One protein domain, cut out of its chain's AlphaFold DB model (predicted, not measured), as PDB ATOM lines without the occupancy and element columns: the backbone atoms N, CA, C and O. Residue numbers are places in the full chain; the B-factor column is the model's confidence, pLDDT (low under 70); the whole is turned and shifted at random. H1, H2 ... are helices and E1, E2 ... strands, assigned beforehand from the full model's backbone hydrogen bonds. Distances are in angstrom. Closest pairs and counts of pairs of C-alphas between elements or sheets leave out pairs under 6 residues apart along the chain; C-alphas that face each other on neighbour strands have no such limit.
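AT A GLANCE: This is residues 33 to 132 of the 153 residues of an uncharacterized protein of Grifola frondosa (UniProt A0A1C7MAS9). A small three-stranded sheet has one helix, H4, packed over one face along its edge strand E1, and a long arm, residues 33 to 59 with the short helices H1, H2 and H3, sticks out from this body. Residues 98 to 103, in the long link between E1 and E2, stick out too. The printed part has 100 residues, with four named helices followed by three named strands; the sheet's order is E1, E2, E3, all antiparallel. The class is mixed, with 40 residues in named elements; the whole is loose, radius of gyration of the C-alphas 16.7 A, spanning 47 by 35 by 29 A.

HOW THE PARTS SIT: E1, residues 88 to 91, E2, residues 108 to 111, and E3, residues 129 to 131, form a meander, each strand the antiparallel neighbour of the one before. In the hairpin E1 and E2, N 88 and O 111 are 2.9 A apart, within hydrogen-bond range; in the hairpin E2 and E3, N 110 and O 129 are 2.8 A apart, also within range. H4, residues 67 to 80, is on one face, giving two layers, a helix on a sheet. Its height over the sheet is 8.3 A, and it lies over E1 and runs along the strands, at 11 degrees to E1 on the local plane. Their closest C-alphas, of Cys 75 and Leu 89, are 5.7 A apart. H1, residues 33 to 38, H2, residues 44 to 47, and H3, residues 53 to 57, are not on the sheet and are apart from H4. Every O i to N i+4 pair is within range in H1 and H3, and 9 of 10 in H4; H2 is too short for one.

IN THESE COORDINATES: H1 begins at C-alpha 33 (67.137, 27.376, -44.383). H4 runs 20.2 A from C-alpha 67 (75.917, 38.724, -19.861); E1 measures 10.1 A and E2 9.8 A. E3 ends at C-alpha 131 (64.889, 40.636, -26.448).

THE WHOLE: The C-alphas farthest apart, of Glu 45 and Asn 99, are 51.2 A apart. The printed part has no cut. The links E1 to E2 and E2 to E3 are long. pLDDT is under 70 in residues 33 to 51, 53 to 69 and 94 to 105.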
ATOM      1  N   CYS A  33      66.934  27.427 -42.935       55.56
ATOM      2  CA  CYS A  33      67.137  27.376 -44.383       55.56
ATOM      3  C   CYS A  33      66.002  28.088 -45.119       55.56
ATOM      4  O   CYS A  33      66.259  28.959 -45.930       55.56
ATOM      5  N   VAL A  34      64.747  27.808 -44.755       63.78
ATOM      6  CA  VAL A  34      63.570  28.415 -45.399       63.78
ATOM      7  C   VAL A  34      63.524  29.927 -45.166       63.78
ATOM      8  O   VAL A  34      63.209  30.683 -46.081       63.78
ATOM      9  N   PHE A  35      63.870  30.383 -43.960       65.50
ATOM     10  CA  PHE A  35      63.985  31.811 -43.668       65.50
ATOM     11  C   PHE A  35      65.079  32.471 -44.519       65.50
ATOM     12  O   PHE A  35      64.837  33.511 -45.128       65.50
ATOM     13  N   LEU A  36      66.260  31.857 -44.602       60.25
ATOM     14  CA  LEU A  36      67.380  32.379 -45.385       60.25
ATOM     15  C   LEU A  36      67.105  32.346 -46.894       60.25
ATOM     16  O   LEU A  36      67.440  33.305 -47.577       60.25
ATOM     17  N   ASP A  37      66.431  31.316 -47.398       66.56
ATOM     18  CA  ASP A  37      66.029  31.199 -48.804       66.56
ATOM     19  C   ASP A  37      64.929  32.206 -49.170       66.56
ATOM     20  O   ASP A  37      64.816  32.632 -50.319       66.56
ATOM     21  N   SER A  38      64.116  32.614 -48.189       64.69
ATOM     22  CA  SER A  38      63.099  33.658 -48.361       64.69
ATOM     23  C   SER A  38      63.663  35.079 -48.296       64.69
ATOM     24  O   SER A  38      62.962  36.035 -48.642       64.69
ATOM     25  N   MET A  39      64.918  35.241 -47.861       63.72
ATOM     26  CA  MET A  39      65.569  36.543 -47.877       63.72
ATOM     27  C   MET A  39      65.802  36.956 -49.332       63.72
ATOM     28  O   MET A  39      66.357  36.176 -50.109       63.72
ATOM     29  N   PRO A  40      65.416  38.179 -49.729       60.56
ATOM     30  CA  PRO A  40      65.684  38.652 -51.075       60.56
ATOM     31  C   PRO A  40      67.192  38.582 -51.339       60.56
ATOM     32  O   PRO A  40      67.982  39.159 -50.588       60.56
ATOM     33  N   VAL A  41      67.584  37.866 -52.396       59.16
ATOM     34  CA  VAL A  41      68.976  37.811 -52.853       59.16
ATOM     35  C   VAL A  41      69.358  39.220 -53.291       59.16
ATOM     36  O   VAL A  41      68.933  39.701 -54.343       59.16
ATOM     37  N   LEU A  42      70.097  39.917 -52.434       59.75
ATOM     38  CA  LEU A  42      70.580  41.255 -52.730       59.75
ATOM     39  C   LEU A  42      71.710  41.165 -53.773       59.75
ATOM     40  O   LEU A  42      72.528  40.246 -53.696       59.75
ATOM     41  N   PRO A  43      71.779  42.103 -54.736       62.22
ATOM     42  CA  PRO A  43      72.875  42.169 -55.699       62.22
ATOM     43  C   PRO A  43      74.241  42.224 -55.002       62.22
ATOM     44  O   PRO A  43      74.374  42.804 -53.925       62.22
ATOM     45  N   GLU A  44      75.273  41.671 -55.634       57.41
ATOM     46  CA  GLU A  44      76.640  41.583 -55.090       57.41
ATOM     47  C   GLU A  44      77.229  42.962 -54.719       57.41
ATOM     48  O   GLU A  44      77.957  43.106 -53.736       57.41
ATOM     49  N   GLU A  45      76.808  44.010 -55.428       60.25
ATOM     50  CA  GLU A  45      77.118  45.415 -55.135       60.25
ATOM     51  C   GLU A  45      76.579  45.859 -53.767       60.25
ATOM     52  O   GLU A  45      77.251  46.589 -53.040       60.25
ATOM     53  N   VAL A  46      75.409  45.357 -53.365       56.50
ATOM     54  CA  VAL A  46      74.831  45.600 -52.039       56.50
ATOM     55  C   VAL A  46      75.580  44.780 -50.990       56.50
ATOM     56  O   VAL A  46      75.945  45.333 -49.955       56.50
ATOM     57  N   LEU A  47      75.897  43.509 -51.280       53.12
ATOM     58  CA  LEU A  47      76.669  42.610 -50.403       53.12
ATOM     59  C   LEU A  47      78.082  43.129 -50.092       53.12
ATOM     60  O   LEU A  47      78.565  42.935 -48.980       53.12
ATOM     61  N   SER A  48      78.718  43.854 -51.016       55.16
ATOM     62  CA  SER A  48      80.030  44.483 -50.791       55.16
ATOM     63  C   SER A  48      80.021  45.570 -49.702       55.16
ATOM     64  O   SER A  48      81.055  45.870 -49.101       55.16
ATOM     65  N   HIS A  49      78.846  46.139 -49.412       58.94
ATOM     66  CA  HIS A  49      78.631  47.090 -48.323       58.94
ATOM     67  C   HIS A  49      78.183  46.425 -47.018       58.94
ATOM     68  O   HIS A  49      78.047  47.111 -46.000       58.94
ATOM     69  N   HIS A  50      77.950  45.108 -47.016       54.53
ATOM     70  CA  HIS A  50      77.616  44.413 -45.786       54.53
ATOM     71  C   HIS A  50      78.851  44.282 -44.883       54.53
ATOM     72  O   HIS A  50      79.967  44.060 -45.357       54.53
ATOM     73  N   PRO A  51      78.672  44.405 -43.557       59.47
ATOM     74  CA  PRO A  51      79.726  44.071 -42.614       59.47
ATOM     75  C   PRO A  51      80.166  42.619 -42.827       59.47
ATOM     76  O   PRO A  51      79.321  41.756 -43.055       59.47
ATOM     77  N   ASP A  52      81.464  42.331 -42.685       70.31
ATOM     78  CA  ASP A  52      81.953  40.953 -42.585       70.31
ATOM     79  C   ASP A  52      81.345  40.290 -41.340       70.31
ATOM     80  O   ASP A  52      81.864  40.393 -40.224       70.31
ATOM     81  N   TYR A  53      80.201  39.638 -41.535       59.06
ATOM     82  CA  TYR A  53      79.453  38.988 -40.471       59.06
ATOM     83  C   TYR A  53      80.293  37.900 -39.810       59.06
ATOM     84  O   TYR A  53      80.304  37.802 -38.587       59.06
ATOM     85  N   LYS A  54      81.054  37.130 -40.596       55.38
ATOM     86  CA  LYS A  54      81.895  36.045 -40.083       55.38
ATOM     87  C   LYS A  54      82.994  36.594 -39.176       55.38
ATOM     88  O   LYS A  54      83.137  36.136 -38.045       55.38
ATOM     89  N   GLY A  55      83.698  37.632 -39.621       63.44
ATOM     90  CA  GLY A  55      84.689  38.335 -38.807       63.44
ATOM     91  C   GLY A  55      84.092  39.043 -37.589       63.44
ATOM     92  O   GLY A  55      84.776  39.180 -36.575       63.44
ATOM     93  N   MET A  56      82.828  39.472 -37.641       64.00
ATOM     94  CA  MET A  56      82.115  39.998 -36.472       64.00
ATOM     95  C   MET A  56      81.788  38.905 -35.450       64.00
ATOM     96  O   MET A  56      82.014  39.126 -34.262       64.00
ATOM     97  N   PHE A  57      81.311  37.734 -35.884       61.34
ATOM     98  CA  PHE A  57      81.021  36.608 -34.988       61.34
ATOM     99  C   PHE A  57      82.281  36.094 -34.282       61.34
ATOM    100  O   PHE A  57      82.230  35.821 -33.089       61.34
ATOM    101  N   CYS A  58      83.432  36.058 -34.963       54.97
ATOM    102  CA  CYS A  58      84.711  35.672 -34.349       54.97
ATOM    103  C   CYS A  58      85.262  36.694 -33.335       54.97
ATOM    104  O   CYS A  58      86.223  36.395 -32.636       54.97
ATOM    105  N   LYS A  59      84.701  37.909 -33.277       58.91
ATOM    106  CA  LYS A  59      85.064  38.950 -32.298       58.91
ATOM    107  C   LYS A  59      84.115  38.991 -31.104       58.91
ATOM    108  O   LYS A  59      84.306  39.827 -30.220       58.91
ATOM    109  N   ILE A  60      83.078  38.153 -31.094       59.56
ATOM    110  CA  ILE A  60      82.231  37.997 -29.916       59.56
ATOM    111  C   ILE A  60      83.117  37.382 -28.827       59.56
ATOM    112  O   ILE A  60      83.739  36.357 -29.087       59.56
ATOM    113  N   PRO A  61      83.234  38.020 -27.653       54.53
ATOM    114  CA  PRO A  61      84.060  37.499 -26.577       54.53
ATOM    115  C   PRO A  61      83.606  36.094 -26.184       54.53
ATOM    116  O   PRO A  61      82.406  35.877 -25.989       54.53
ATOM    117  N   ASP A  62      84.559  35.179 -26.026       57.78
ATOM    118  CA  ASP A  62      84.310  33.916 -25.336       57.78
ATOM    119  C   ASP A  62      83.947  34.183 -23.864       57.78
ATOM    120  O   ASP A  62      84.127  35.298 -23.370       57.78
ATOM    121  N   ASP A  63      83.408  33.149 -23.210       53.16
ATOM    122  CA  ASP A  63      82.753  33.011 -21.891       53.16
ATOM    123  C   ASP A  63      83.139  33.930 -20.698       53.16
ATOM    124  O   ASP A  63      82.488  33.873 -19.654       53.16
ATOM    125  N   GLU A  64      84.146  34.790 -20.811       51.22
ATOM    126  CA  GLU A  64      84.632  35.706 -19.777       51.22
ATOM    127  C   GLU A  64      83.840  37.023 -19.654       51.22
ATOM    128  O   GLU A  64      83.945  37.712 -18.634       51.22
ATOM    129  N   VAL A  65      83.015  37.403 -20.638       52.69
ATOM    130  CA  VAL A  65      82.191  38.624 -20.531       52.69
ATOM    131  C   VAL A  65      80.849  38.304 -19.884       52.69
ATOM    132  O   VAL A  65      80.011  37.613 -20.460       52.69
ATOM    133  N   SER A  66      80.603  38.860 -18.692       57.53
ATOM    134  CA  SER A  66      79.304  38.706 -18.027       57.53
ATOM    135  C   SER A  66      78.168  39.183 -18.943       57.53
ATOM    136  O   SER A  66      78.246  40.258 -19.546       57.53
ATOM    137  N   ALA A  67      77.087  38.401 -19.034       57.78
ATOM    138  CA  ALA A  67      75.917  38.724 -19.861       57.78
ATOM    139  C   ALA A  67      75.353  40.133 -19.572       57.78
ATOM    140  O   ALA A  67      74.870  40.821 -20.470       57.78
ATOM    141  N   VAL A  68      75.528  40.614 -18.336       59.75
ATOM    142  CA  VAL A  68      75.157  41.966 -17.889       59.75
ATOM    143  C   VAL A  68      75.883  43.065 -18.682       59.75
ATOM    144  O   VAL A  68      75.293  44.107 -18.979       59.75
ATOM    145  N   ASN A  69      77.142  42.849 -19.076       66.06
ATOM    146  CA  ASN A  69      77.890  43.809 -19.893       66.06
ATOM    147  C   ASN A  69      77.448  43.791 -21.366       66.06
ATOM    148  O   ASN A  69      77.473  44.839 -22.020       66.06
ATOM    149  N   LEU A  70      76.984  42.646 -21.879       73.50
ATOM    150  CA  LEU A  70      76.515  42.511 -23.262       73.50
ATOM    151  C   LEU A  70      75.270  43.357 -23.548       73.50
ATOM    152  O   LEU A  70      75.224  44.017 -24.585       73.50
ATOM    153  N   TYR A  71      74.300  43.429 -22.631       78.69
ATOM    154  CA  TYR A  71      73.064  44.195 -22.864       78.69
ATOM    155  C   TYR A  71      73.338  45.676 -23.093       78.69
ATOM    156  O   TYR A  71      72.791  46.304 -24.002       78.69
ATOM    157  N   ARG A  72      74.227  46.244 -22.272       77.25
ATOM    158  CA  ARG A  72      74.609  47.650 -22.371       77.25
ATOM    159  C   ARG A  72      75.336  47.931 -23.684       77.25
ATOM    160  O   ARG A  72      75.053  48.946 -24.320       77.25
ATOM    161  N   LEU A  73      76.248  47.044 -24.086       80.62
ATOM    162  CA  LEU A  73      76.977  47.160 -25.350       80.62
ATOM    163  C   LEU A  73      76.036  47.058 -26.553       80.62
ATOM    164  O   LEU A  73      76.125  47.885 -27.460       80.62
ATOM    165  N   PHE A  74      75.097  46.110 -26.526       84.62
ATOM    166  CA  PHE A  74      74.094  45.938 -27.573       84.62
ATOM    167  C   PHE A  74      73.196  47.172 -27.709       84.62
ATOM    168  O   PHE A  74      73.115  47.753 -28.791       84.62
ATOM    169  N   CYS A  75      72.588  47.627 -26.605       85.62
ATOM    170  CA  CYS A  75      71.769  48.842 -26.586       85.62
ATOM    171  C   CYS A  75      72.539  50.031 -27.164       85.62
ATOM    172  O   CYS A  75      72.032  50.724 -28.041       85.62
ATOM    173  N   LYS A  76      73.780  50.246 -26.710       85.75
ATOM    174  CA  LYS A  76      74.621  51.342 -27.198       85.75
ATOM    175  C   LYS A  76      74.849  51.244 -28.707       85.75
ATOM    176  O   LYS A  76      74.638  52.223 -29.409       85.75
ATOM    177  N   ALA A  77      75.229  50.074 -29.215       85.81
ATOM    178  CA  ALA A  77      75.498  49.885 -30.639       85.81
ATOM    179  C   ALA A  77      74.262  50.150 -31.514       85.81
ATOM    180  O   ALA A  77      74.370  50.819 -32.543       85.81
ATOM    181  N   VAL A  78      73.091  49.660 -31.097       86.06
ATOM    182  CA  VAL A  78      71.821  49.861 -31.811       86.06
ATOM    183  C   VAL A  78      71.396  51.330 -31.797       86.06
ATOM    184  O   VAL A  78      71.014  51.873 -32.838       86.06
ATOM    185  N   MET A  79      71.495  51.981 -30.635       88.12
ATOM    186  CA  MET A  79      71.118  53.383 -30.463       88.12
ATOM    187  C   MET A  79      72.057  54.330 -31.219       88.12
ATOM    188  O   MET A  79      71.578  55.195 -31.951       88.12
ATOM    189  N   ASP A  80      73.377  54.137 -31.114       89.00
ATOM    190  CA  ASP A  80      74.387  54.976 -31.778       89.00
ATOM    191  C   ASP A  80      74.236  54.936 -33.306       89.00
ATOM    192  O   ASP A  80      74.397  55.948 -33.987       89.00
ATOM    193  N   ARG A  81      73.882  53.766 -33.852       86.81
ATOM    194  CA  ARG A  81      73.674  53.562 -35.292       86.81
ATOM    195  C   ARG A  81      72.262  53.909 -35.764       86.81
ATOM    196  O   ARG A  81      72.001  53.814 -36.958       86.81
ATOM    197  N   LYS A  82      71.357  54.298 -34.855       86.81
ATOM    198  CA  LYS A  82      69.940  54.583 -35.143       86.81
ATOM    199  C   LYS A  82      69.258  53.464 -35.944       86.81
ATOM    200  O   LYS A  82      68.485  53.748 -36.853       86.81
ATOM    201  N   VAL A  83      69.531  52.200 -35.605       86.88
ATOM    202  CA  VAL A  83      68.998  51.038 -36.352       86.88
ATOM    203  C   VAL A  83      67.465  51.012 -36.341       86.88
ATOM    204  O   VAL A  83      66.848  50.607 -37.320       86.88
ATOM    205  N   CYS A  84      66.844  51.497 -35.260       86.06
ATOM    206  CA  CYS A  84      65.391  51.609 -35.131       86.06
ATOM    207  C   CYS A  84      64.984  53.072 -34.868       86.06
ATOM    208  O   CYS A  84      64.777  53.454 -33.712       86.06
ATOM    209  N   PRO A  85      64.885  53.926 -35.906       88.44
ATOM    210  CA  PRO A  85      64.484  55.318 -35.739       88.44
ATOM    211  C   PRO A  85      63.106  55.437 -35.076       88.44
ATOM    212  O   PRO A  85      62.179  54.706 -35.415       88.44
ATOM    213  N   GLY A  86      62.966  56.369 -34.131       91.38
ATOM    214  CA  GLY A  86      61.708  56.588 -33.406       91.38
ATOM    215  C   GLY A  86      61.458  55.627 -32.241       91.38
ATOM    216  O   GLY A  86      60.426  55.745 -31.587       91.38
ATOM    217  N   TYR A  87      62.403  54.732 -31.947       92.38
ATOM    218  CA  TYR A  87      62.345  53.815 -30.813       92.38
ATOM    219  C   TYR A  87      63.631  53.873 -29.995       92.38
ATOM    220  O   TYR A  87      64.680  54.296 -30.484       92.38
ATOM    221  N   ILE A  88      63.543  53.444 -28.736       92.19
ATOM    222  CA  ILE A  88      64.704  53.314 -27.863       92.19
ATOM    223  C   ILE A  88      64.750  51.930 -27.225       92.19
ATOM    224  O   ILE A  88      63.719  51.389 -26.822       92.19
ATOM    225  N   LEU A  89      65.955  51.374 -27.111       91.25
ATOM    226  CA  LEU A  89      66.196  50.161 -26.339       91.25
ATOM    227  C   LEU A  89      66.563  50.518 -24.899       91.25
ATOM    228  O   LEU A  89      67.418  51.376 -24.654       91.25
ATOM    229  N   ARG A  90      65.942  49.831 -23.941       88.69
ATOM    230  CA  ARG A  90      66.266  49.937 -22.516       88.69
ATOM    231  C   ARG A  90      66.509  48.557 -21.929       88.69
ATOM    232  O   ARG A  90      65.746  47.625 -22.165       88.69
ATOM    233  N   HIS A  91      67.570  48.458 -21.138       85.50
ATOM    234  CA  HIS A  91      67.833  47.278 -20.328       85.50
ATOM    235  C   HIS A  91      66.743  47.122 -19.263       85.50
ATOM    236  O   HIS A  91      66.449  48.083 -18.545       85.50
ATOM    237  N   CYS A  92      66.195  45.917 -19.143       82.06
ATOM    238  CA  CYS A  92      65.185  45.593 -18.148       82.06
ATOM    239  C   CYS A  92      65.833  44.806 -17.003       82.06
ATOM    240  O   CYS A  92      66.440  43.756 -17.191       82.06
ATOM    241  N   ARG A  93      65.722  45.325 -15.781       71.00
ATOM    242  CA  ARG A  93      66.058  44.622 -14.544       71.00
ATOM    243  C   ARG A  93      64.948  43.618 -14.258       71.00
ATOM    244  O   ARG A  93      64.098  43.852 -13.401       71.00
ATOM    245  N   THR A  94      64.935  42.495 -14.962       61.31
ATOM    246  CA  THR A  94      64.090  41.374 -14.549       61.31
ATOM    247  C   THR A  94      64.548  40.922 -13.164       61.31
ATOM    248  O   THR A  94      65.665  40.433 -12.998       61.31
ATOM    249  N   LYS A  95      63.700  41.112 -12.145       54.19
ATOM    250  CA  LYS A  95      63.838  40.363 -10.895       54.19
ATOM    251  C   LYS A  95      63.542  38.915 -11.250       54.19
ATOM    252  O   LYS A  95      62.406  38.575 -11.551       54.19
ATOM    253  N   TYR A  96      64.598  38.119 -11.301       53.66
ATOM    254  CA  TYR A  96      64.526  36.680 -11.476       53.66
ATOM    255  C   TYR A  96      63.550  36.102 -10.441       53.66
ATOM    256  O   TYR A  96      63.742  36.326  -9.244       53.66
ATOM    257  N   ASP A  97      62.510  35.394 -10.883       46.34
ATOM    258  CA  ASP A  97      61.899  34.398 -10.009       46.34
ATOM    259  C   ASP A  97      62.792  33.172 -10.106       46.34
ATOM    260  O   ASP A  97      62.805  32.465 -11.115       46.34
ATOM    261  N   SER A  98      63.601  32.966  -9.071       51.59
ATOM    262  CA  SER A  98      64.600  31.905  -9.050       51.59
ATOM    263  C   SER A  98      64.049  30.495  -9.097       51.59
ATOM    264  O   SER A  98      64.820  29.543  -9.157       51.59
ATOM    265  N   ASN A  99      62.728  30.373  -9.085       52.06
ATOM    266  CA  ASN A  99      62.024  29.111  -9.032       52.06
ATOM    267  C   ASN A  99      61.477  28.665 -10.393       52.06
ATOM    268  O   ASN A  99      60.909  27.577 -10.460       52.06
ATOM    269  N   ASN A 100      61.597  29.465 -11.465       51.06
ATOM    270  CA  ASN A 100      61.037  29.073 -12.757       51.06
ATOM    271  C   ASN A 100      61.821  29.602 -13.969       51.06
ATOM    272  O   ASN A 100      61.578  30.698 -14.472       51.06
ATOM    273  N   GLU A 101      62.716  28.758 -14.483       53.19
ATOM    274  CA  GLU A 101      63.513  28.996 -15.694       53.19
ATOM    275  C   GLU A 101      62.673  29.087 -16.985       53.19
ATOM    276  O   GLU A 101      63.178  29.525 -18.017       53.19
ATOM    277  N   TRP A 102      61.386  28.715 -16.940       48.88
ATOM    278  CA  TRP A 102      60.467  28.790 -18.082       48.88
ATOM    279  C   TRP A 102      59.831  30.172 -18.275       48.88
ATOM    280  O   TRP A 102      59.180  30.410 -19.294       48.88
ATOM    281  N   LEU A 103      59.986  31.092 -17.319       55.16
ATOM    282  CA  LEU A 103      59.458  32.448 -17.452       55.16
ATOM    283  C   LEU A 103      60.388  33.284 -18.343       55.16
ATOM    284  O   LEU A 103      61.565  33.456 -18.035       55.16
ATOM    285  N   CYS A 104      59.848  33.813 -19.449       55.88
ATOM    286  CA  CYS A 104      60.582  34.634 -20.417       55.88
ATOM    287  C   CYS A 104      61.379  35.748 -19.723       55.88
ATOM    288  O   CYS A 104      60.801  36.661 -19.121       55.88
ATOM    289  N   ARG A 105      62.711  35.698 -19.837       69.38
ATOM    290  CA  ARG A 105      63.595  36.736 -19.306       69.38
ATOM    291  C   ARG A 105      63.687  37.869 -20.320       69.38
ATOM    292  O   ARG A 105      64.166  37.672 -21.431       69.38
ATOM    293  N   VAL A 106      63.235  39.063 -19.949       72.56
ATOM    294  CA  VAL A 106      63.418  40.247 -20.798       72.56
ATOM    295  C   VAL A 106      64.695  40.937 -20.388       72.56
ATOM    296  O   VAL A 106      64.734  41.624 -19.375       72.56
ATOM    297  N   ASP A 107      65.723  40.795 -21.209       80.00
ATOM    298  CA  ASP A 107      66.992  41.480 -20.987       80.00
ATOM    299  C   ASP A 107      66.920  42.926 -21.495       80.00
ATOM    300  O   ASP A 107      67.463  43.857 -20.889       80.00
ATOM    301  N   ILE A 108      66.222  43.136 -22.616       86.94
ATOM    302  CA  ILE A 108      66.085  44.443 -23.261       86.94
ATOM    303  C   ILE A 108      64.670  44.604 -23.818       86.94
ATOM    304  O   ILE A 108      64.179  43.734 -24.530       86.94
ATOM    305  N   GLY A 109      64.042  45.746 -23.547       89.50
ATOM    306  CA  GLY A 109      62.777  46.146 -24.164       89.50
ATOM    307  C   GLY A 109      62.979  47.258 -25.194       89.50
ATOM    308  O   GLY A 109      63.822  48.143 -25.010       89.50
ATOM    309  N   LEU A 110      62.190  47.224 -26.268       92.00
ATOM    310  CA  LEU A 110      62.057  48.299 -27.250       92.00
ATOM    311  C   LEU A 110      60.809  49.128 -26.938       92.00
ATOM    312  O   LEU A 110      59.703  48.593 -26.869       92.00
ATOM    313  N   TYR A 111      60.974  50.441 -26.812       91.88
ATOM    314  CA  TYR A 111      59.912  51.362 -26.409       91.88
ATOM    315  C   TYR A 111      59.809  52.542 -27.367       91.88
ATOM    316  O   TYR A 111      60.791  52.932 -28.008       91.88
ATOM    317  N   LYS A 112      58.635  53.181 -27.403       93.25
ATOM    318  CA  LYS A 112      58.566  54.566 -27.880       93.25
ATOM    319  C   LYS A 112      59.302  55.471 -26.879       93.25
ATOM    320  O   LYS A 112      59.189  55.231 -25.677       93.25
ATOM    321  N   PRO A 113      59.993  56.535 -27.325       91.88
ATOM    322  CA  PRO A 113      60.783  57.395 -26.445       91.88
ATOM    323  C   PRO A 113      60.013  57.933 -25.232       91.88
ATOM    324  O   PRO A 113      60.551  57.946 -24.133       91.88
ATOM    325  N   ALA A 114      58.747  58.323 -25.422       91.44
ATOM    326  CA  ALA A 114      57.902  58.885 -24.365       91.44
ATOM    327  C   ALA A 114      57.359  57.846 -23.363       91.44
ATOM    328  O   ALA A 114      56.851  58.217 -22.312       91.44
ATOM    329  N   GLU A 115      57.436  56.557 -23.691       90.19
ATOM    330  CA  GLU A 115      56.861  55.458 -22.899       90.19
ATOM    331  C   GLU A 115      57.945  54.640 -22.181       90.19
ATOM    332  O   GLU A 115      57.633  53.727 -21.414       90.19
ATOM    333  N   ALA A 116      59.217  54.941 -22.449       89.50
ATOM    334  CA  ALA A 116      60.331  54.120 -22.022       89.50
ATOM    335  C   ALA A 116      60.608  54.263 -20.515       89.50
ATOM    336  O   ALA A 116      60.824  55.379 -20.037       89.50
ATOM    337  N   PRO A 117      60.663  53.152 -19.769       85.12
ATOM    338  CA  PRO A 117      60.900  53.192 -18.337       85.12
ATOM    339  C   PRO A 117      62.343  53.580 -17.997       85.12
ATOM    340  O   PRO A 117      63.299  53.165 -18.660       85.12
ATOM    341  N   GLU A 118      62.496  54.363 -16.930       84.94
ATOM    342  CA  GLU A 118      63.799  54.774 -16.381       84.94
ATOM    343  C   GLU A 118      64.210  53.955 -15.149       84.94
ATOM    344  O   GLU A 118      65.391  53.866 -14.821       84.94
ATOM    345  N   ASP A 119      63.245  53.312 -14.490       83.19
ATOM    346  CA  ASP A 119      63.440  52.480 -13.296       83.19
ATOM    347  C   ASP A 119      64.002  51.080 -13.617       83.19
ATOM    348  O   ASP A 119      64.398  50.330 -12.719       83.19
ATOM    349  N   GLY A 120      64.077  50.736 -14.907       76.19
ATOM    350  CA  GLY A 120      64.508  49.435 -15.402       76.19
ATOM    351  C   GLY A 120      63.454  48.340 -15.248       76.19
ATOM    352  O   GLY A 120      63.771  47.186 -15.509       76.19
ATOM    353  N   CYS A 121      62.225  48.645 -14.836       78.56
ATOM    354  CA  CYS A 121      61.149  47.660 -14.823       78.56
ATOM    355  C   CYS A 121      60.687  47.368 -16.258       78.56
ATOM    356  O   CYS A 121      60.685  48.253 -17.111       78.56
ATOM    357  N   SER A 122      60.265  46.130 -16.527       74.75
ATOM    358  CA  SER A 122      59.946  45.719 -17.897       74.75
ATOM    359  C   SER A 122      58.656  46.341 -18.452       74.75
ATOM    360  O   SER A 122      58.569  46.486 -19.656       74.75
ATOM    361  N   TYR A 123      57.647  46.688 -17.639       79.44
ATOM    362  CA  TYR A 123      56.328  47.204 -18.091       79.44
ATOM    363  C   TYR A 123      55.853  46.619 -19.436       79.44
ATOM    364  O   TYR A 123      55.943  47.254 -20.490       79.44
ATOM    365  N   TRP A 124      55.402  45.364 -19.400       79.81
ATOM    366  CA  TRP A 124      55.053  44.563 -20.580       79.81
ATOM    367  C   TRP A 124      54.064  45.244 -21.533       79.81
ATOM    368  O   TRP A 124      54.182  45.104 -22.744       79.81
ATOM    369  N   ASP A 125      53.138  46.032 -20.994       81.56
ATOM    370  CA  ASP A 125      52.133  46.806 -21.726       81.56
ATOM    371  C   ASP A 125      52.724  47.937 -22.587       81.56
ATOM    372  O   ASP A 125      52.088  48.402 -23.533       81.56
ATOM    373  N   ARG A 126      53.947  48.382 -22.279       85.44
ATOM    374  CA  ARG A 126      54.631  49.496 -22.960       85.44
ATOM    375  C   ARG A 126      55.680  49.032 -23.963       85.44
ATOM    376  O   ARG A 126      56.145  49.827 -24.785       85.44
ATOM    377  N   GLN A 127      56.068  47.761 -23.900       86.31
ATOM    378  CA  GLN A 127      57.058  47.184 -24.798       86.31
ATOM    379  C   GLN A 127      56.462  46.955 -26.187       86.31
ATOM    380  O   GLN A 127      55.385  46.391 -26.347       86.31
ATOM    381  N   ARG A 128      57.191  47.380 -27.217       88.62
ATOM    382  CA  ARG A 128      56.870  47.087 -28.625       88.62
ATOM    383  C   ARG A 128      57.501  45.778 -29.082       88.62
ATOM    384  O   ARG A 128      56.985  45.133 -29.983       88.62
ATOM    385  N   MET A 129      58.616  45.415 -28.456       87.38
ATOM    386  CA  MET A 129      59.344  44.167 -28.647       87.38
ATOM    387  C   MET A 129      60.225  43.930 -27.419       87.38
ATOM    388  O   MET A 129      60.682  44.896 -26.803       87.38
ATOM    389  N   TRP A 130      60.497  42.668 -27.096       84.50
ATOM    390  CA  TRP A 130      61.467  42.278 -26.076       84.50
ATOM    391  C   TRP A 130      62.556  41.394 -26.675       84.50
ATOM    392  O   TRP A 130      62.327  40.674 -27.645       84.50
ATOM    393  N   LEU A 131      63.750  41.466 -26.094       83.81
ATOM    394  CA  LEU A 131      64.889  40.636 -26.448       83.81
ATOM    395  C   LEU A 131      65.366  39.865 -25.223       83.81
ATOM    396  O   LEU A 131      65.488  40.415 -24.124       83.81
ATOM    397  N   GLU A 132      65.698  38.604 -25.466       80.19
ATOM    398  CA  GLU A 132      66.338  37.701 -24.523       80.19
ATOM    399  C   GLU A 132      67.671  37.237 -25.122       80.19
ATOM    400  O   GLU A 132      67.737  36.852 -26.291       80.19
TER     401      GLU A 132